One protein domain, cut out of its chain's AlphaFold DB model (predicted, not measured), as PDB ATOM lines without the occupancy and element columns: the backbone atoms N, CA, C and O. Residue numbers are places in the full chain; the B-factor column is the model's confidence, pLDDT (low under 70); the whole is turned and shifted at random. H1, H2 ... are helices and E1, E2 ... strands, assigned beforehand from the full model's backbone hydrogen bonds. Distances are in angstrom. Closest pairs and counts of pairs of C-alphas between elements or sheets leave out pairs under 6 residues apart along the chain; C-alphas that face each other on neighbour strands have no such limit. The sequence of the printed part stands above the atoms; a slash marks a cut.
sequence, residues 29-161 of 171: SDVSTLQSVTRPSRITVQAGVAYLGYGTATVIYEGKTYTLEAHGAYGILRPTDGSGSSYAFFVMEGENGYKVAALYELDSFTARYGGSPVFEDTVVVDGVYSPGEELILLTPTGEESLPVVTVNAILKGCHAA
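This is residues 29 to 161 of the 171 residues of an uncharacterized protein of Aeropyrum pernix (UniProt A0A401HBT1). The core is a small barrel ringed by E2, E3, E4, E5, E6, E8 and E7, each the neighbour of the next and E7 again the neighbour of E2; E8 joins this ring with its residues 142 to 151, E7 with 133 to 139. The long hairpin of E7 and E8 bends, and its other half runs with E1 as a second layer over the wall made by E5 and E6; H1 packs near E1, and H2 by the ends of E5 and E8. The printed part has 133 residues with two named helices and eight named strands, in the order H1, E1 to E6, H2, E7, E8, and is mostly strand. The mixed sheet is branched and strongly twisted. The whole is compact, with a radius of gyration of the C-alphas of 13.6 A and spans of 35 by 33 by 27 A.

The sheet holds E1, residues 41 to 49, E2, 56 to 61, E3, 64 to 70, E4, 75 to 79, E5, 87 to 93, E6, 99 to 105, E7, 117 to 139, and E8, 142 to 160. E2 to E6 are a meander, each strand the antiparallel neighbour of the one before: N 59 and O 66 are 2.9 A apart, N 69 and O 76 2.9 A, N 77 and O 87 2.8 A, and N 90 and O 102 3.2 A, within hydrogen-bond range. E6 and E8 are parallel, with N 103 and O 149 at 2.9 A. E7 and E8 form an antiparallel hairpin, with N 137 and O 144 at 2.8 A. E7 bends by 137 degrees at residue 129 and E8 by 102 degrees at residue 152. On one side of E7 lie E1, with N 43 and O 127 at 2.9 A, and E2, with N 60 and O 136 at 2.9 A; both are antiparallel to it. E1 is also antiparallel to E5, with N 48 and O 93 at 2.9 A. H1, residues 31 to 36, and H2, residues 106 to 113, are on opposite faces of the sheet, at heights of 7.3 A and 6.6 A. The closest C-alphas of H1 and E1, Val 31 and Val 45, are 5.4 A apart; those of H2 and E5, Leu 106 and Tyr 87, 4.3 A. In H2 every O i to N i+4 pair is within hydrogen-bond range; in H1 0 of 2 are, but 3 of 3 O i to N i+3 pairs.

E8 measures 31.6 A from first to last C-alpha, E7 22.8 A and E1 21.5 A. H1 begins at C-alpha 31 (10.696, -45.403, 13.519), and E8 ends at C-alpha 160 (32.419, -36.459, 12.676).

The C-alphas farthest apart, of Thr 38 and Ala 161, are 37.1 A apart. The printed part has no cut and no long link. Its mean pLDDT is 94.3, and no printed residue is under 70.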
ATOM      1  N   SER A  29      12.244 -46.042  20.759       89.38
ATOM      2  CA  SER A  29      11.147 -46.476  19.893       89.38
ATOM      3  C   SER A  29      11.632 -46.602  18.453       89.38
ATOM      4  O   SER A  29      12.256 -45.682  17.933       89.38
ATOM      5  N   ASP A  30      11.315 -47.704  17.784       94.31
ATOM      6  CA  ASP A  30      11.621 -47.846  16.363       94.31
ATOM      7  C   ASP A  30      10.807 -46.841  15.522       94.31
ATOM      8  O   ASP A  30       9.680 -46.469  15.878       94.31
ATOM      9  N   VAL A  31      11.356 -46.379  14.400       95.56
ATOM     10  CA  VAL A  31      10.696 -45.403  13.519       95.56
ATOM     11  C   VAL A  31       9.381 -45.909  12.919       95.56
ATOM     12  O   VAL A  31       8.495 -45.103  12.629       95.56
ATOM     13  N   SER A  32       9.171 -47.225  12.825       95.12
ATOM     14  CA  SER A  32       7.881 -47.825  12.471       95.12
ATOM     15  C   SER A  32       6.749 -47.375  13.398       95.12
ATOM     16  O   SER A  32       5.596 -47.296  12.972       95.12
ATOM     17  N   THR A  33       7.046 -47.005  14.650       93.06
ATOM     18  CA  THR A  33       6.029 -46.502  15.587       93.06
ATOM     19  C   THR A  33       5.379 -45.194  15.124       93.06
ATOM     20  O   THR A  33       4.229 -44.926  15.489       93.06
ATOM     21  N   LEU A  34       6.048 -44.413  14.264       93.88
ATOM     22  CA  LEU A  34       5.516 -43.156  13.732       93.88
ATOM     23  C   LEU A  34       4.246 -43.355  12.894       93.88
ATOM     24  O   LEU A  34       3.414 -42.455  12.854       93.88
ATOM     25  N   GLN A  35       4.025 -44.546  12.323       93.25
ATOM     26  CA  GLN A  35       2.784 -44.888  11.608       93.25
ATOM     27  C   GLN A  35       1.525 -44.745  12.480       93.25
ATOM     28  O   GLN A  35       0.426 -44.537  11.972       93.25
ATOM     29  N   SER A  36       1.679 -44.880  13.800       92.44
ATOM     30  CA  SER A  36       0.587 -44.761  14.772       92.44
ATOM     31  C   SER A  36       0.405 -43.343  15.326       92.44
ATOM     32  O   SER A  36      -0.561 -43.076  16.045       92.44
ATOM     33  N   VAL A  37       1.312 -42.415  15.002       92.38
ATOM     34  CA  VAL A  37       1.264 -41.036  15.490       92.38
ATOM     35  C   VAL A  37       0.267 -40.246  14.649       92.38
ATOM     36  O   VAL A  37       0.402 -40.123  13.439       92.38
ATOM     37  N   THR A  38      -0.741 -39.667  15.301       93.75
ATOM     38  CA  THR A  38      -1.832 -38.949  14.617       93.75
ATOM     39  C   THR A  38      -1.794 -37.436  14.821       93.75
ATOM     40  O   THR A  38      -2.715 -36.736  14.403       93.75
ATOM     41  N   ARG A  39      -0.803 -36.912  15.552       93.12
ATOM     42  CA  ARG A  39      -0.648 -35.477  15.828       93.12
ATOM     43  C   ARG A  39       0.824 -35.076  15.808       93.12
ATOM     44  O   ARG A  39       1.645 -35.889  16.235       93.12
ATOM     45  N   PRO A  40       1.145 -33.830  15.414       95.44
ATOM     46  CA  PRO A  40       2.502 -33.311  15.502       95.44
ATOM     47  C   PRO A  40       3.077 -33.513  16.903       95.44
ATOM     48  O   PRO A  40       2.463 -33.106  17.892       95.44
ATOM     49  N   SER A  41       4.213 -34.199  16.984       93.56
ATOM     50  CA  SER A  41       4.804 -34.625  18.253       93.56
ATOM     51  C   SER A  41       6.322 -34.558  18.182       93.56
ATOM     52  O   SER A  41       6.925 -34.872  17.157       93.56
ATOM     53  N   ARG A  42       6.951 -34.186  19.303       95.19
ATOM     54  CA  ARG A  42       8.382 -34.428  19.489       95.19
ATOM     55  C   ARG A  42       8.596 -35.924  19.693       95.19
ATOM     56  O   ARG A  42       7.883 -36.538  20.486       95.19
ATOM     57  N   ILE A  43       9.570 -36.484  18.992       93.56
ATOM     58  CA  ILE A  43       9.862 -37.914  18.979       93.56
ATOM     59  C   ILE A  43      11.348 -38.152  19.218       93.56
ATOM     60  O   ILE A  43      12.188 -37.317  18.882       93.56
ATOM     61  N   THR A  44      11.657 -39.315  19.782       95.44
ATOM     62  CA  THR A  44      13.011 -39.862  19.808       95.44
ATOM     63  C   THR A  44      12.930 -41.291  19.300       95.44
ATOM     64  O   THR A  44      12.325 -42.131  19.968       95.44
ATOM     65  N   VAL A  45      13.481 -41.543  18.114       94.69
ATOM     66  CA  VAL A  45      13.340 -42.831  17.425       94.69
ATOM     67  C   VAL A  45      14.676 -43.404  16.994       94.69
ATOM     68  O   VAL A  45      15.627 -42.662  16.749       94.69
ATOM     69  N   GLN A  46      14.722 -44.725  16.897       96.12
ATOM     70  CA  GLN A  46      15.814 -45.488  16.319       96.12
ATOM     71  C   GLN A  46      15.399 -46.044  14.959       96.12
ATOM     72  O   GLN A  46      14.235 -46.386  14.761       96.12
ATOM     73  N   ALA A  47      16.341 -46.103  14.023       96.38
ATOM     74  CA  ALA A  47      16.112 -46.673  12.701       96.38
ATOM     75  C   ALA A  47      17.423 -47.076  12.033       96.38
ATOM     76  O   ALA A  47      18.476 -46.502  12.334       96.38
ATOM     77  N   GLY A  48      17.333 -47.989  11.068       96.75
ATOM     78  CA  GLY A  48      18.391 -48.188  10.088       96.75
ATOM     79  C   GLY A  48      18.530 -46.974   9.165       96.75
ATOM     80  O   GLY A  48      17.554 -46.262   8.929       96.75
ATOM     81  N   VAL A  49      19.728 -46.723   8.634       96.56
ATOM     82  CA  VAL A  49      19.962 -45.653   7.648       96.56
ATOM     83  C   VAL A  49      20.100 -46.247   6.252       96.56
ATOM     84  O   VAL A  49      20.955 -47.099   6.013       96.56
ATOM     85  N   ALA A  50      19.276 -45.791   5.311       94.62
ATOM     86  CA  ALA A  50      19.335 -46.283   3.940       94.62
ATOM     87  C   ALA A  50      20.488 -45.640   3.150       94.62
ATOM     88  O   ALA A  50      20.761 -44.443   3.250       94.62
ATOM     89  N   TYR A  51      21.133 -46.438   2.298       92.94
ATOM     90  CA  TYR A  51      22.176 -45.964   1.393       92.94
ATOM     91  C   TYR A  51      21.582 -45.207   0.193       92.94
ATOM     92  O   TYR A  51      20.791 -45.751  -0.578       92.94
ATOM     93  N   LEU A  52      22.013 -43.964  -0.013       92.12
ATOM     94  CA  LEU A  52      21.578 -43.067  -1.085       92.12
ATOM     95  C   LEU A  52      22.458 -43.240  -2.339       92.12
ATOM     96  O   LEU A  52      23.213 -42.358  -2.745       92.12
ATOM     97  N   GLY A  53      22.381 -44.411  -2.970       86.31
ATOM     98  CA  GLY A  53      23.257 -44.806  -4.085       86.31
ATOM     99  C   GLY A  53      22.961 -44.184  -5.457       86.31
ATOM    100  O   GLY A  53      23.480 -44.666  -6.460       86.31
ATOM    101  N   TYR A  54      22.115 -43.159  -5.539       85.06
ATOM    102  CA  TYR A  54      21.628 -42.596  -6.808       85.06
ATOM    103  C   TYR A  54      22.405 -41.362  -7.302       85.06
ATOM    104  O   TYR A  54      22.091 -40.830  -8.367       85.06
ATOM    105  N   GLY A  55      23.424 -40.901  -6.570       87.56
ATOM    106  CA  GLY A  55      24.240 -39.741  -6.947       87.56
ATOM    107  C   GLY A  55      23.494 -38.420  -6.759       87.56
ATOM    108  O   GLY A  55      23.571 -37.820  -5.693       87.56
ATOM    109  N   THR A  56      22.756 -37.970  -7.773       92.94
ATOM    110  CA  THR A  56      21.946 -36.742  -7.704       92.94
ATOM    111  C   THR A  56      20.468 -37.044  -7.902       92.94
ATOM    112  O   THR A  56      20.110 -37.793  -8.812       92.94
ATOM    113  N   ALA A  57      19.610 -36.427  -7.095       96.12
ATOM    114  CA  ALA A  57      18.157 -36.565  -7.175       96.12
ATOM    115  C   ALA A  57      17.460 -35.207  -7.011       96.12
ATOM    116  O   ALA A  57      18.080 -34.210  -6.635       96.12
ATOM    117  N   THR A  58      16.159 -35.170  -7.288       97.44
ATOM    118  CA  THR A  58      15.313 -34.003  -7.023       97.44
ATOM    119  C   THR A  58      14.395 -34.308  -5.850       97.44
ATOM    120  O   THR A  58      13.828 -35.392  -5.773       97.44
ATOM    121  N   VAL A  59      14.240 -33.353  -4.939       97.75
ATOM    122  CA  VAL A  59      13.288 -33.448  -3.828       97.75
ATOM    123  C   VAL A  59      12.301 -32.297  -3.909       97.75
ATOM    124  O   VAL A  59      12.702 -31.154  -4.124       97.75
ATOM    125  N   ILE A  60      11.017 -32.592  -3.731       97.50
ATOM    126  CA  ILE A  60       9.964 -31.587  -3.599       97.50
ATOM    127  C   ILE A  60       9.453 -31.634  -2.166       97.50
ATOM    128  O   ILE A  60       8.966 -32.667  -1.712       97.50
ATOM    129  N   TYR A  61       9.564 -30.517  -1.457       96.44
ATOM    130  CA  TYR A  61       9.160 -30.397  -0.058       96.44
ATOM    131  C   TYR A  61       8.629 -28.984   0.196       96.44
ATOM    132  O   TYR A  61       9.202 -28.012  -0.293       96.44
ATOM    133  N   GLU A  62       7.482 -28.875   0.875       93.50
ATOM    134  CA  GLU A  62       6.765 -27.606   1.113       93.50
ATOM    135  C   GLU A  62       6.553 -26.745  -0.154       93.50
ATOM    136  O   GLU A  62       6.623 -25.517  -0.132       93.50
ATOM    137  N   GLY A  63       6.318 -27.391  -1.303       92.31
ATOM    138  CA  GLY A  63       6.133 -26.711  -2.591       92.31
ATOM    139  C   GLY A  63       7.413 -26.122  -3.200       92.31
ATOM    140  O   GLY A  63       7.345 -25.468  -4.240       92.31
ATOM    141  N   LYS A  64       8.578 -26.365  -2.591       95.19
ATOM    142  CA  LYS A  64       9.892 -25.981  -3.111       95.19
ATOM    143  C   LYS A  64      10.607 -27.173  -3.722       95.19
ATOM    144  O   LYS A  64      10.398 -28.313  -3.320       95.19
ATOM    145  N   THR A  65      11.466 -26.886  -4.695       97.38
ATOM    146  CA  THR A  65      12.313 -27.888  -5.347       97.38
ATOM    147  C   THR A  65      13.740 -27.784  -4.820       97.38
ATOM    148  O   THR A  65      14.304 -26.694  -4.711       97.38
ATOM    149  N   TYR A  66      14.323 -28.935  -4.513       98.12
ATOM    150  CA  TYR A  66      15.675 -29.086  -4.002       98.12
ATOM    151  C   TYR A  66      16.476 -30.013  -4.911       98.12
ATOM    152  O   TYR A  66      15.967 -31.023  -5.404       98.12
ATOM    153  N   THR A  67      17.755 -29.696  -5.075       97.44
ATOM    154  CA  THR A  67      18.749 -30.640  -5.582       97.44
ATOM    155  C   THR A  67      19.307 -31.421  -4.403       97.44
ATOM    156  O   THR A  67      19.813 -30.818  -3.456       97.44
ATOM    157  N   LEU A  68      19.231 -32.748  -4.480       97.12
ATOM    158  CA  LEU A  68      19.860 -33.670  -3.543       97.12
ATOM    159  C   LEU A  68      21.190 -34.161  -4.108       97.12
ATOM    160  O   LEU A  68      21.215 -34.799  -5.159       97.12
ATOM    161  N   GLU A  69      22.272 -33.903  -3.385       95.75
ATOM    162  CA  GLU A  69      23.602 -34.456  -3.639       95.75
ATOM    163  C   GLU A  69      23.889 -35.560  -2.615       95.75
ATOM    164  O   GLU A  69      23.986 -35.282  -1.422       95.75
ATOM    165  N   ALA A  70      23.954 -36.819  -3.048       94.25
ATOM    166  CA  ALA A  70      24.128 -37.960  -2.157       94.25
ATOM    167  C   ALA A  70      25.608 -38.251  -1.852       94.25
ATOM    168  O   ALA A  70      26.458 -38.283  -2.741       94.25
ATOM    169  N   HIS A  71      25.889 -38.552  -0.586       91.88
ATOM    170  CA  HIS A  71      27.209 -38.836  -0.017       91.88
ATOM    171  C   HIS A  71      27.189 -40.160   0.774       91.88
ATOM    172  O   HIS A  71      27.685 -40.259   1.895       91.88
ATOM    173  N   GLY A  72      26.580 -41.201   0.200       92.19
ATOM    174  CA  GLY A  72      26.428 -42.503   0.849       92.19
ATOM    175  C   GLY A  72      25.179 -42.562   1.723       92.19
ATOM    176  O   GLY A  72      24.081 -42.607   1.191       92.19
ATOM    177  N   ALA A  73      25.321 -42.589   3.047       93.56
ATOM    178  CA  ALA A  73      24.191 -42.715   3.982       93.56
ATOM    179  C   ALA A  73      23.420 -41.398   4.226       93.56
ATOM    180  O   ALA A  73      22.356 -41.395   4.838       93.56
ATOM    181  N   TYR A  74      23.949 -40.273   3.745       95.06
ATOM    182  CA  TYR A  74      23.304 -38.964   3.808       95.06
ATOM    183  C   TYR A  74      23.472 -38.230   2.479       95.06
ATOM    184  O   TYR A  74      24.252 -38.637   1.620       95.06
ATOM    185  N   GLY A  75      22.753 -37.132   2.306       95.88
ATOM    186  CA  GLY A  75      22.926 -36.204   1.206       95.88
ATOM    187  C   GLY A  75      22.656 -34.770   1.635       95.88
ATOM    188  O   GLY A  75      22.212 -34.509   2.752       95.88
ATOM    189  N   ILE A  76      22.947 -33.827   0.748       96.94
ATOM    190  CA  ILE A  76      22.725 -32.403   0.972       96.94
ATOM    191  C   ILE A  76      21.610 -31.932   0.043       96.94
ATOM    192  O   ILE A  76      21.725 -32.036  -1.177       96.94
ATOM    193  N   LEU A  77      20.548 -31.387   0.630       97.06
ATOM    194  CA  LEU A  77      19.468 -30.703  -0.067       97.06
ATOM    195  C   LEU A  77      19.760 -29.214  -0.152       97.06
ATOM    196  O   LEU A  77      19.839 -28.534   0.873       97.06
ATOM    197  N   ARG A  78      19.863 -28.702  -1.379       97.62
ATOM    198  CA  ARG A  78      19.982 -27.265  -1.656       97.62
ATOM    199  C   ARG A  78      18.797 -26.790  -2.496       97.62
ATOM    200  O   ARG A  78      18.489 -27.443  -3.495       97.62
ATOM    201  N   PRO A  79      18.131 -25.685  -2.126       97.00
ATOM    202  CA  PRO A  79      17.015 -25.157  -2.903       97.00
ATOM    203  C   PRO A  79      17.492 -24.729  -4.296       97.00
ATOM    204  O   PRO A  79      18.520 -24.064  -4.435       97.00
ATOM    205  N   THR A  80      16.757 -25.113  -5.342       95.56
ATOM    206  CA  THR A  80      17.173 -24.873  -6.737       95.56
ATOM    207  C   THR A  80      17.131 -23.402  -7.137       95.56
ATOM    208  O   THR A  80      17.865 -22.973  -8.021       95.56
ATOM    209  N   ASP A  81      16.258 -22.628  -6.499       92.62
ATOM    210  CA  ASP A  81      16.108 -21.184  -6.696       92.62
ATOM    211  C   ASP A  81      17.047 -20.362  -5.791       92.62
ATOM    212  O   ASP A  81      17.030 -19.132  -5.835       92.62
ATOM    213  N   GLY A  82      17.858 -21.031  -4.961       87.31
ATOM    214  CA  GLY A  82      18.721 -20.402  -3.965       87.31
ATOM    215  C   GLY A  82      17.970 -19.783  -2.782       87.31
ATOM    216  O   GLY A  82      18.586 -19.052  -2.007       87.31
ATOM    217  N   SER A  83      16.664 -20.040  -2.628       87.25
ATOM    218  CA  SER A  83      15.832 -19.435  -1.588       87.25
ATOM    219  C   SER A  83      15.449 -20.430  -0.481       87.25
ATOM    220  O   SER A  83      14.921 -21.517  -0.712       87.25
ATOM    221  N   GLY A  84      15.672 -20.035   0.775       86.19
ATOM    222  CA  GLY A  84      15.353 -20.848   1.953       86.19
ATOM    223  C   GLY A  84      16.523 -21.676   2.485       86.19
ATOM    224  O   GLY A  84      17.673 -21.484   2.097       86.19
ATOM    225  N   SER A  85      16.214 -22.564   3.428       93.56
ATOM    226  CA  SER A  85      17.211 -23.358   4.146       93.56
ATOM    227  C   SER A  85      17.699 -24.548   3.322       93.56
ATOM    228  O   SER A  85      16.948 -25.141   2.550       93.56
ATOM    229  N   SER A  86      18.968 -24.901   3.516       97.06
ATOM    230  CA  SER A  86      19.534 -26.172   3.054       97.06
ATOM    231  C   SER A  86      19.488 -27.197   4.183       97.06
ATOM    232  O   SER A  86      19.542 -26.831   5.359       97.06
ATOM    233  N   TYR A  87      19.429 -28.479   3.835       97.94
ATOM    234  CA  TYR A  87      19.303 -29.564   4.808       97.94
ATOM    235  C   TYR A  87      20.321 -30.669   4.536       97.94
ATOM    236  O   TYR A  87      20.584 -31.009   3.386       97.94
ATOM    237  N   ALA A  88      20.862 -31.268   5.592       97.69
ATOM    238  CA  ALA A  88      21.320 -32.643   5.540       97.69
ATOM    239  C   ALA A  88      20.089 -33.563   5.517       97.69
ATOM    240  O   ALA A  88      19.158 -33.410   6.310       97.69
ATOM    241  N   PHE A  89      20.094 -34.498   4.578       97.75
ATOM    242  CA  PHE A  89      19.015 -35.432   4.295       97.75
ATOM    243  C   PHE A  89      19.520 -36.856   4.472       97.75
ATOM    244  O   PHE A  89      20.595 -37.200   3.988       97.75
ATOM    245  N   PHE A  90      18.738 -37.703   5.122       97.62
ATOM    246  CA  PHE A  90      18.966 -39.145   5.155       97.62
ATOM    247  C   PHE A  90      17.623 -39.857   5.292       97.62
ATOM    248  O   PHE A  90      16.640 -39.264   5.735       97.62
ATOM    249  N   VAL A  91      17.563 -41.121   4.883       97.69
ATOM    250  CA  VAL A  91      16.341 -41.924   4.982       97.69
ATOM    251  C   VAL A  91      16.503 -42.905   6.132       97.69
ATOM    252  O   VAL A  91      17.464 -43.671   6.168       97.69
ATOM    253  N   MET A  92      15.564 -42.852   7.072       97.88
ATOM    254  CA  MET A  92      15.467 -43.766   8.204       97.88
ATOM    255  C   MET A  92      14.475 -44.881   7.866       97.88
ATOM    256  O   MET A  92      13.343 -44.585   7.489       97.88
ATOM    257  N   GLU A  93      14.883 -46.137   8.015       97.94
ATOM    258  CA  GLU A  93      14.072 -47.330   7.758       97.94
ATOM    259  C   GLU A  93      13.880 -48.133   9.049       97.94
ATOM    260  O   GLU A  93      14.849 -48.503   9.716       97.94
ATOM    261  N   GLY A  94      12.621 -48.362   9.418       95.69
ATOM    262  CA  GLY A  94      12.248 -49.154  10.588       95.69
ATOM    263  C   GLY A  94      12.228 -50.645  10.299       95.69
ATOM    264  O   GLY A  94      12.249 -51.077   9.145       95.69
ATOM    265  N   GLU A  95      12.120 -51.448  11.353       93.25
ATOM    266  CA  GLU A  95      12.168 -52.915  11.257       93.25
ATOM    267  C   GLU A  95      11.083 -53.509  10.343       93.25
ATOM    268  O   GLU A  95      11.267 -54.578   9.760       93.25
ATOM    269  N   ASN A  96       9.946 -52.819  10.189       93.31
ATOM    270  CA  ASN A  96       8.858 -53.246   9.303       93.31
ATOM    271  C   ASN A  96       8.981 -52.734   7.851       93.31
ATOM    272  O   ASN A  96       8.042 -52.909   7.072       93.31
ATOM    273  N   GLY A  97      10.096 -52.086   7.496       95.00
ATOM    274  CA  GLY A  97      10.332 -51.471   6.185       95.00
ATOM    275  C   GLY A  97       9.684 -50.095   6.002       95.00
ATOM    276  O   GLY A  97       9.716 -49.540   4.904       95.00
ATOM    277  N   TYR A  98       9.069 -49.527   7.045       96.12
ATOM    278  CA  TYR A  98       8.557 -48.160   7.008       96.12
ATOM    279  C   TYR A  98       9.711 -47.167   6.935       96.12
ATOM    280  O   TYR A  98      10.605 -47.177   7.780       96.12
ATOM    281  N   LYS A  99       9.662 -46.290   5.933       97.56
ATOM    282  CA  LYS A  99      10.697 -45.295   5.668       97.56
ATOM    283  C   LYS A  99      10.198 -43.900   5.978       97.56
ATOM    284  O   LYS A  99       9.051 -43.570   5.689       97.56
ATOM    285  N   VAL A 100      11.087 -43.074   6.512       97.81
ATOM    286  CA  VAL A 100      10.868 -41.637   6.687       97.81
ATOM    287  C   VAL A 100      12.093 -40.869   6.218       97.81
ATOM    288  O   VAL A 100      13.232 -41.309   6.389       97.81
ATOM    289  N   ALA A 101      11.863 -39.698   5.645       98.19
ATOM    290  CA  ALA A 101      12.917 -38.752   5.357       98.19
ATOM    291  C   ALA A 101      13.243 -37.932   6.607       98.19
ATOM    292  O   ALA A 101      12.361 -37.350   7.236       98.19
ATOM    293  N   ALA A 102      14.521 -37.862   6.952       98.31
ATOM    294  CA  ALA A 102      15.025 -37.048   8.040       98.31
ATOM    295  C   ALA A 102      15.669 -35.778   7.473       98.31
ATOM    296  O   ALA A 102      16.604 -35.857   6.673       98.31
ATOM    297  N   LEU A 103      15.173 -34.612   7.891       98.38
ATOM    298  CA  LEU A 103      15.687 -33.303   7.488       98.38
ATOM    299  C   LEU A 103      16.350 -32.614   8.675       98.38
ATOM    300  O   LEU A 103      15.684 -32.249   9.638       98.38
ATOM    301  N   TYR A 104      17.660 -32.400   8.597       98.19
ATOM    302  CA  TYR A 104      18.422 -31.629   9.577       98.19
ATOM    303  C   TYR A 104      18.931 -30.368   8.884       98.19
ATOM    304  O   TYR A 104      19.625 -30.470   7.882       98.19
ATOM    305  N   GLU A 105      18.612 -29.175   9.387       97.56
ATOM    306  CA  GLU A 105      19.219 -27.926   8.906       97.56
ATOM    307  C   GLU A 105      20.750 -28.055   8.738       97.56
ATOM    308  O   GLU A 105      21.466 -28.431   9.671       97.56
ATOM    309  N   LEU A 106      21.243 -27.752   7.533       96.94
ATOM    310  CA  LEU A 106      22.610 -28.061   7.112       96.94
ATOM    311  C   LEU A 106      23.671 -27.348   7.956       96.94
ATOM    312  O   LEU A 106      24.687 -27.958   8.287       96.94
ATOM    313  N   ASP A 107      23.444 -26.085   8.314       95.62
ATOM    314  CA  ASP A 107      24.401 -25.300   9.100       95.62
ATOM    315  C   ASP A 107      24.559 -25.893  10.503       95.62
ATOM    316  O   ASP A 107      25.674 -26.146  10.963       95.62
ATOM    317  N   SER A 108      23.432 -26.208  11.145       95.31
ATOM    318  CA  SER A 108      23.388 -26.856  12.455       95.31
ATOM    319  C   SER A 108      24.006 -28.259  12.428       95.31
ATOM    320  O   SER A 108      24.740 -28.638  13.344       95.31
ATOM    321  N   PHE A 109      23.752 -29.025  11.367       95.56
ATOM    322  CA  PHE A 109      24.349 -30.339  11.160       95.56
ATOM    323  C   PHE A 109      25.874 -30.250  10.987       95.56
ATOM    324  O   PHE A 109      26.624 -30.913  11.704       95.56
ATOM    325  N   THR A 110      26.344 -29.377  10.098       94.12
ATOM    326  CA  THR A 110      27.773 -29.199   9.791       94.12
ATOM    327  C   THR A 110      28.542 -28.666  10.997       94.12
ATOM    328  O   THR A 110      29.649 -29.125  11.274       94.12
ATOM    329  N   ALA A 111      27.951 -27.751  11.770       92.44
ATOM    330  CA  ALA A 111      28.548 -27.253  13.005       92.44
ATOM    331  C   ALA A 111      28.773 -28.362  14.048       92.44
ATOM    332  O   ALA A 111      29.683 -28.259  14.871       92.44
ATOM    333  N   ARG A 112      27.951 -29.420  14.027       91.62
ATOM    334  CA  ARG A 112      27.993 -30.504  15.013       91.62
ATOM    335  C   ARG A 112      28.786 -31.729  14.558       91.62
ATOM    336  O   ARG A 112      29.466 -32.328  15.387       91.62
ATOM    337  N   TYR A 113      28.695 -32.101  13.283       89.94
ATOM    338  CA  TYR A 113      29.282 -33.335  12.741       89.94
ATOM    339  C   TYR A 113      30.352 -33.086  11.666       89.94
ATOM    340  O   TYR A 113      30.944 -34.035  11.158       89.94
ATOM    341  N   GLY A 114      30.644 -31.826  11.333       88.81
ATOM    342  CA  GLY A 114      31.602 -31.463  10.291       88.81
ATOM    343  C   GLY A 114      31.059 -31.658   8.870       88.81
ATOM    344  O   GLY A 114      29.894 -31.985   8.662       88.81
ATOM    345  N   GLY A 115      31.921 -31.436   7.872       84.81
ATOM    346  CA  GLY A 115      31.562 -31.544   6.448       84.81
ATOM    347  C   GLY A 115      31.549 -32.972   5.888       84.81
ATOM    348  O   GLY A 115      31.141 -33.181   4.747       84.81
ATOM    349  N   SER A 116      32.012 -33.957   6.659       87.38
ATOM    350  CA  SER A 116      32.080 -35.370   6.260       87.38
ATOM    351  C   SER A 116      31.724 -36.268   7.451       87.38
ATOM    352  O   SER A 116      32.598 -36.911   8.028       87.38
ATOM    353  N   PRO A 117      30.458 -36.260   7.891       91.06
ATOM    354  CA  PRO A 117      29.972 -37.142   8.947       91.06
ATOM    355  C   PRO A 117      30.093 -38.619   8.543       91.06
ATOM    356  O   PRO A 117      29.932 -38.984   7.376       91.06
ATOM    357  N   VAL A 118      30.298 -39.482   9.530       91.25
ATOM    358  CA  VAL A 118      30.213 -40.936   9.398       91.25
ATOM    359  C   VAL A 118      28.923 -41.395  10.063       91.25
ATOM    360  O   VAL A 118      28.700 -41.123  11.244       91.25
ATOM    361  N   PHE A 119      28.087 -42.090   9.295       93.75
ATOM    362  CA  PHE A 119      26.876 -42.739   9.782       93.75
ATOM    363  C   PHE A 119      27.155 -44.218  10.043       93.75
ATOM    364  O   PHE A 119      27.781 -44.893   9.226       93.75
ATOM    365  N   GLU A 120      26.685 -44.705  11.182       93.38
ATOM    366  CA  GLU A 120      26.558 -46.132  11.460       93.38
ATOM    367  C   GLU A 120      25.289 -46.680  10.788       93.38
ATOM    368  O   GLU A 120      24.418 -45.917  10.363       93.38
ATOM    369  N   ASP A 121      25.153 -48.007  10.735       92.06
ATOM    370  CA  ASP A 121      23.986 -48.666  10.132       92.06
ATOM    371  C   ASP A 121      22.669 -48.275  10.817       92.06
ATOM    372  O   ASP A 121      21.604 -48.344  10.211       92.06
ATOM    373  N   THR A 122      22.731 -47.882  12.092       94.00
ATOM    374  CA  THR A 122      21.585 -47.486  12.912       94.00
ATOM    375  C   THR A 122      21.835 -46.133  13.559       94.00
ATOM    376  O   THR A 122      22.894 -45.897  14.136       94.00
ATOM    377  N   VAL A 123      20.825 -45.265  13.535       95.62
ATOM    378  CA  VAL A 123      20.849 -43.948  14.183       95.62
ATOM    379  C   VAL A 123      19.745 -43.816  15.215       95.62
ATOM    380  O   VAL A 123      18.704 -44.462  15.122       95.62
ATOM    381  N   VAL A 124      19.968 -42.929  16.183       95.25
ATOM    382  CA  VAL A 124      18.925 -42.458  17.098       95.25
ATOM    383  C   VAL A 124      18.746 -40.964  16.900       95.25
ATOM    384  O   VAL A 124      19.694 -40.197  17.072       95.25
ATOM    385  N   VAL A 125      17.528 -40.548  16.578       96.50
ATOM    386  CA  VAL A 125      17.180 -39.175  16.210       96.50
ATOM    387  C   VAL A 125      16.169 -38.605  17.196       96.50
ATOM    388  O   VAL A 125      15.148 -39.229  17.462       96.50
ATOM    389  N   ASP A 126      16.437 -37.400  17.702       96.12
ATOM    390  CA  ASP A 126      15.445 -36.530  18.341       96.12
ATOM    391  C   ASP A 126      14.977 -35.475  17.336       96.12
ATOM    392  O   ASP A 126      15.788 -34.789  16.704       96.12
ATOM    393  N   GLY A 127      13.664 -35.332  17.191       97.00
ATOM    394  CA  GLY A 127      13.079 -34.460  16.182       97.00
ATOM    395  C   GLY A 127      11.595 -34.210  16.391       97.00
ATOM    396  O   GLY A 127      11.020 -34.540  17.431       97.00
ATOM    397  N   VAL A 128      10.973 -33.611  15.385       97.38
ATOM    398  CA  VAL A 128       9.531 -33.391  15.304       97.38
ATOM    399  C   VAL A 128       8.996 -34.181  14.120       97.38
ATOM    400  O   VAL A 128       9.520 -34.078  13.015       97.38
ATOM    401  N   TYR A 129       7.954 -34.968  14.368       97.31
ATOM    402  CA  TYR A 129       7.196 -35.655  13.330       97.31
ATOM    403  C   TYR A 129       5.806 -35.032  13.234       97.31
ATOM    404  O   TYR A 129       5.086 -34.966  14.238       97.31
ATOM    405  N   SER A 130       5.436 -34.594  12.034       93.75
ATOM    406  CA  SER A 130       4.126 -34.028  11.716       93.75
ATOM    407  C   SER A 130       3.398 -34.967  10.751       93.75
ATOM    408  O   SER A 130       3.725 -35.004   9.568       93.75
ATOM    409  N   PRO A 131       2.405 -35.745  11.213       92.50
ATOM    410  CA  PRO A 131       1.668 -36.648  10.333       92.50
ATOM    411  C   PRO A 131       0.985 -35.892   9.186       92.50
ATOM    412  O   PRO A 131       0.314 -34.885   9.421       92.50
ATOM    413  N   GLY A 132       1.136 -36.398   7.960       92.31
ATOM    414  CA  GLY A 132       0.645 -35.763   6.731       92.31
ATOM    415  C   GLY A 132       1.632 -34.789   6.081       92.31
ATOM    416  O   GLY A 132       1.367 -34.310   4.982       92.31
ATOM    417  N   GLU A 133       2.761 -34.508   6.731       96.00
ATOM    418  CA  GLU A 133       3.891 -33.821   6.115       96.00
ATOM    419  C   GLU A 133       4.767 -34.839   5.377       96.00
ATOM    420  O   GLU A 133       5.333 -35.756   5.979       96.00
ATOM    421  N   GLU A 134       4.855 -34.680   4.061       97.06
ATOM    422  CA  GLU A 134       5.590 -35.579   3.177       97.06
ATOM    423  C   GLU A 134       6.487 -34.783   2.229       97.06
ATOM    424  O   GLU A 134       6.219 -33.624   1.895       97.06
ATOM    425  N   LEU A 135       7.551 -35.436   1.772       97.31
ATOM    426  CA  LEU A 135       8.348 -34.990   0.643       97.31
ATOM    427  C   LEU A 135       8.290 -36.009  -0.483       97.31
ATOM    428  O   LEU A 135       8.121 -37.203  -0.249       97.31
ATOM    429  N   ILE A 136       8.475 -35.527  -1.705       98.06
ATOM    430  CA  ILE A 136       8.558 -36.365  -2.899       98.06
ATOM    431  C   ILE A 136      10.026 -36.458  -3.297       98.06
ATOM    432  O   ILE A 136      10.653 -35.443  -3.607       98.06
ATOM    433  N   LEU A 137      10.570 -37.672  -3.298       97.19
ATOM    434  CA  LEU A 137      11.916 -37.985  -3.759       97.19
ATOM    435  C   LEU A 137      11.851 -38.532  -5.189       97.19
ATOM    436  O   LEU A 137      11.314 -39.609  -5.442       97.19
ATOM    437  N   LEU A 138      12.437 -37.793  -6.128       96.94
ATOM    438  CA  LEU A 138      12.543 -38.150  -7.539       96.94
ATOM    439  C   LEU A 138      13.961 -38.646  -7.829       96.94
ATOM    440  O   LEU A 138      14.908 -37.862  -7.950       96.94
ATOM    441  N   THR A 139      14.101 -39.963  -7.943       93.44
ATOM    442  CA  THR A 139      15.360 -40.651  -8.260       93.44
ATOM    443  C   THR A 139      15.368 -41.140  -9.713       93.44
ATOM    444  O   THR A 139      14.308 -41.251 -10.333       93.44
ATOM    445  N   PRO A 140      16.529 -41.541 -10.268       89.56
ATOM    446  CA  PRO A 140      16.579 -42.211 -11.570       89.56
ATOM    447  C   PRO A 140      15.746 -43.501 -11.641       89.56
ATOM    448  O   PRO A 140      15.370 -43.930 -12.729       89.56
ATOM    449  N   THR A 141      15.478 -44.135 -10.495       87.75
ATOM    450  CA  THR A 141      14.725 -45.392 -10.401       87.75
ATOM    451  C   THR A 141      13.222 -45.198 -10.217       87.75
ATOM    452  O   THR A 141      12.473 -46.157 -10.378       87.75
ATOM    453  N   GLY A 142      12.772 -43.983  -9.898       92.75
ATOM    454  CA  GLY A 142      11.360 -43.687  -9.692       92.75
ATOM    455  C   GLY A 142      11.104 -42.576  -8.680       92.75
ATOM    456  O   GLY A 142      12.025 -41.954  -8.143       92.75
ATOM    457  N   GLU A 143       9.817 -42.360  -8.442       95.31
ATOM    458  CA  GLU A 143       9.267 -41.406  -7.486       95.31
ATOM    459  C   GLU A 143       8.817 -42.134  -6.214       95.31
ATOM    460  O   GLU A 143       8.138 -43.160  -6.295       95.31
ATOM    461  N   GLU A 144       9.186 -41.602  -5.050       95.56
ATOM    462  CA  GLU A 144       8.795 -42.117  -3.735       95.56
ATOM    463  C   GLU A 144       8.318 -40.959  -2.845       95.56
ATOM    464  O   GLU A 144       9.008 -39.944  -2.733       95.56
ATOM    465  N   SER A 145       7.146 -41.099  -2.211       97.19
ATOM    466  CA  SER A 145       6.681 -40.161  -1.178       97.19
ATOM    467  C   SER A 145       7.138 -40.649   0.190       97.19
ATOM    468  O   SER A 145       6.906 -41.810   0.536       97.19
ATOM    469  N   LEU A 146       7.782 -39.777   0.962       97.56
ATOM    470  CA  LEU A 146       8.328 -40.100   2.276       97.56
ATOM    471  C   LEU A 146       7.770 -39.147   3.344       97.56
ATOM    472  O   LEU A 146       7.876 -37.928   3.181       97.56
ATOM    473  N   PRO A 147       7.253 -39.670   4.471       97.69
ATOM    474  CA  PRO A 147       6.946 -38.873   5.654       97.69
ATOM    475  C   PRO A 147       8.193 -38.154   6.158       97.69
ATOM    476  O   PRO A 147       9.289 -38.718   6.108       97.69
ATOM    477  N   VAL A 148       8.028 -36.951   6.703       97.94
ATOM    478  CA  VAL A 148       9.161 -36.121   7.135       97.94
ATOM    479  C   VAL A 148       9.308 -36.091   8.653       97.94
ATOM    480  O   VAL A 148       8.361 -35.840   9.397       97.94
ATOM    481  N   VAL A 149      10.538 -36.313   9.115       98.31
ATOM    482  CA  VAL A 149      10.995 -35.995  10.468       98.31
ATOM    483  C   VAL A 149      11.962 -34.822  10.381       98.31
ATOM    484  O   VAL A 149      13.047 -34.941   9.809       98.31
ATOM    485  N   THR A 150      11.611 -33.706  11.013       97.81
ATOM    486  CA  THR A 150      12.525 -32.571  11.176       97.81
ATOM    487  C   THR A 150      13.423 -32.833  12.375       97.81
ATOM    488  O   THR A 150      12.968 -32.905  13.519       97.81
ATOM    489  N   VAL A 151      14.708 -33.030  12.111       98.00
ATOM    490  CA  VAL A 151      15.712 -33.450  13.086       98.00
ATOM    491  C   VAL A 151      16.215 -32.253  13.880       98.00
ATOM    492  O   VAL A 151      16.693 -31.273  13.316       98.00
ATOM    493  N   ASN A 152      16.186 -32.379  15.205       95.75
ATOM    494  CA  ASN A 152      16.829 -31.434  16.117       95.75
ATOM    495  C   ASN A 152      18.236 -31.905  16.506       95.75
ATOM    496  O   ASN A 152      19.147 -31.096  16.691       95.75
ATOM    497  N   ALA A 153      18.411 -33.218  16.689       93.62
ATOM    498  CA  ALA A 153      19.681 -33.816  17.072       93.62
ATOM    499  C   ALA A 153      19.756 -35.294  16.676       93.62
ATOM    500  O   ALA A 153      18.788 -36.036  16.831       93.62
ATOM    501  N   ILE A 154      20.948 -35.748  16.283       94.06
ATOM    502  CA  ILE A 154      21.271 -37.177  16.213       94.06
ATOM    503  C   ILE A 154      21.973 -37.540  17.524       94.06
ATOM    504  O   ILE A 154      23.042 -37.012  17.844       94.06
ATOM    505  N   LEU A 155      21.328 -38.383  18.324       92.31
ATOM    506  CA  LEU A 155      21.786 -38.782  19.652       92.31
ATOM    507  C   LEU A 155      22.818 -39.913  19.590       92.31
ATOM    508  O   LEU A 155      23.688 -39.977  20.459       92.31
ATOM    509  N   LYS A 156      22.711 -40.802  18.591       92.25
ATOM    510  CA  LYS A 156      23.611 -41.945  18.358       92.25
ATOM    511  C   LYS A 156      23.697 -42.279  16.866       92.25
ATOM    512  O   LYS A 156      22.769 -41.960  16.127       92.25
ATOM    513  N   GLY A 157      24.777 -42.945  16.456       89.69
ATOM    514  CA  GLY A 157      24.946 -43.468  15.095       89.69
ATOM    515  C   GLY A 157      25.451 -42.462  14.060       89.69
ATOM    516  O   GLY A 157      25.472 -42.766  12.875       89.69
ATOM    517  N   CYS A 158      25.849 -41.259  14.482       92.00
ATOM    518  CA  CYS A 158      26.509 -40.285  13.618       92.00
ATOM    519  C   CYS A 158      27.604 -39.559  14.398       92.00
ATOM    520  O   CYS A 158      27.371 -39.070  15.509       92.00
ATOM    521  N   HIS A 159      28.800 -39.498  13.824       87.44
ATOM    522  CA  HIS A 159      29.946 -38.794  14.386       87.44
ATOM    523  C   HIS A 159      30.735 -38.097  13.280       87.44
ATOM    524  O   HIS A 159      30.654 -38.473  12.113       87.44
ATOM    525  N   ALA A 160      31.498 -37.062  13.631       82.56
ATOM    526  CA  ALA A 160      32.419 -36.459  12.676       82.56
ATOM    527  C   ALA A 160      33.460 -37.498  12.240       82.56
ATOM    528  O   ALA A 160      33.980 -38.220  13.095       82.56
ATOM    529  N   ALA A 161      33.792 -37.563  10.947       75.00
ATOM    530  CA  ALA A 161      35.015 -38.241  10.538       75.00
ATOM    531  C   ALA A 161      36.174 -37.525  11.239       75.00
ATOM    532  O   ALA A 161      36.490 -36.382  10.916       75.00
TER     533      ALA A 161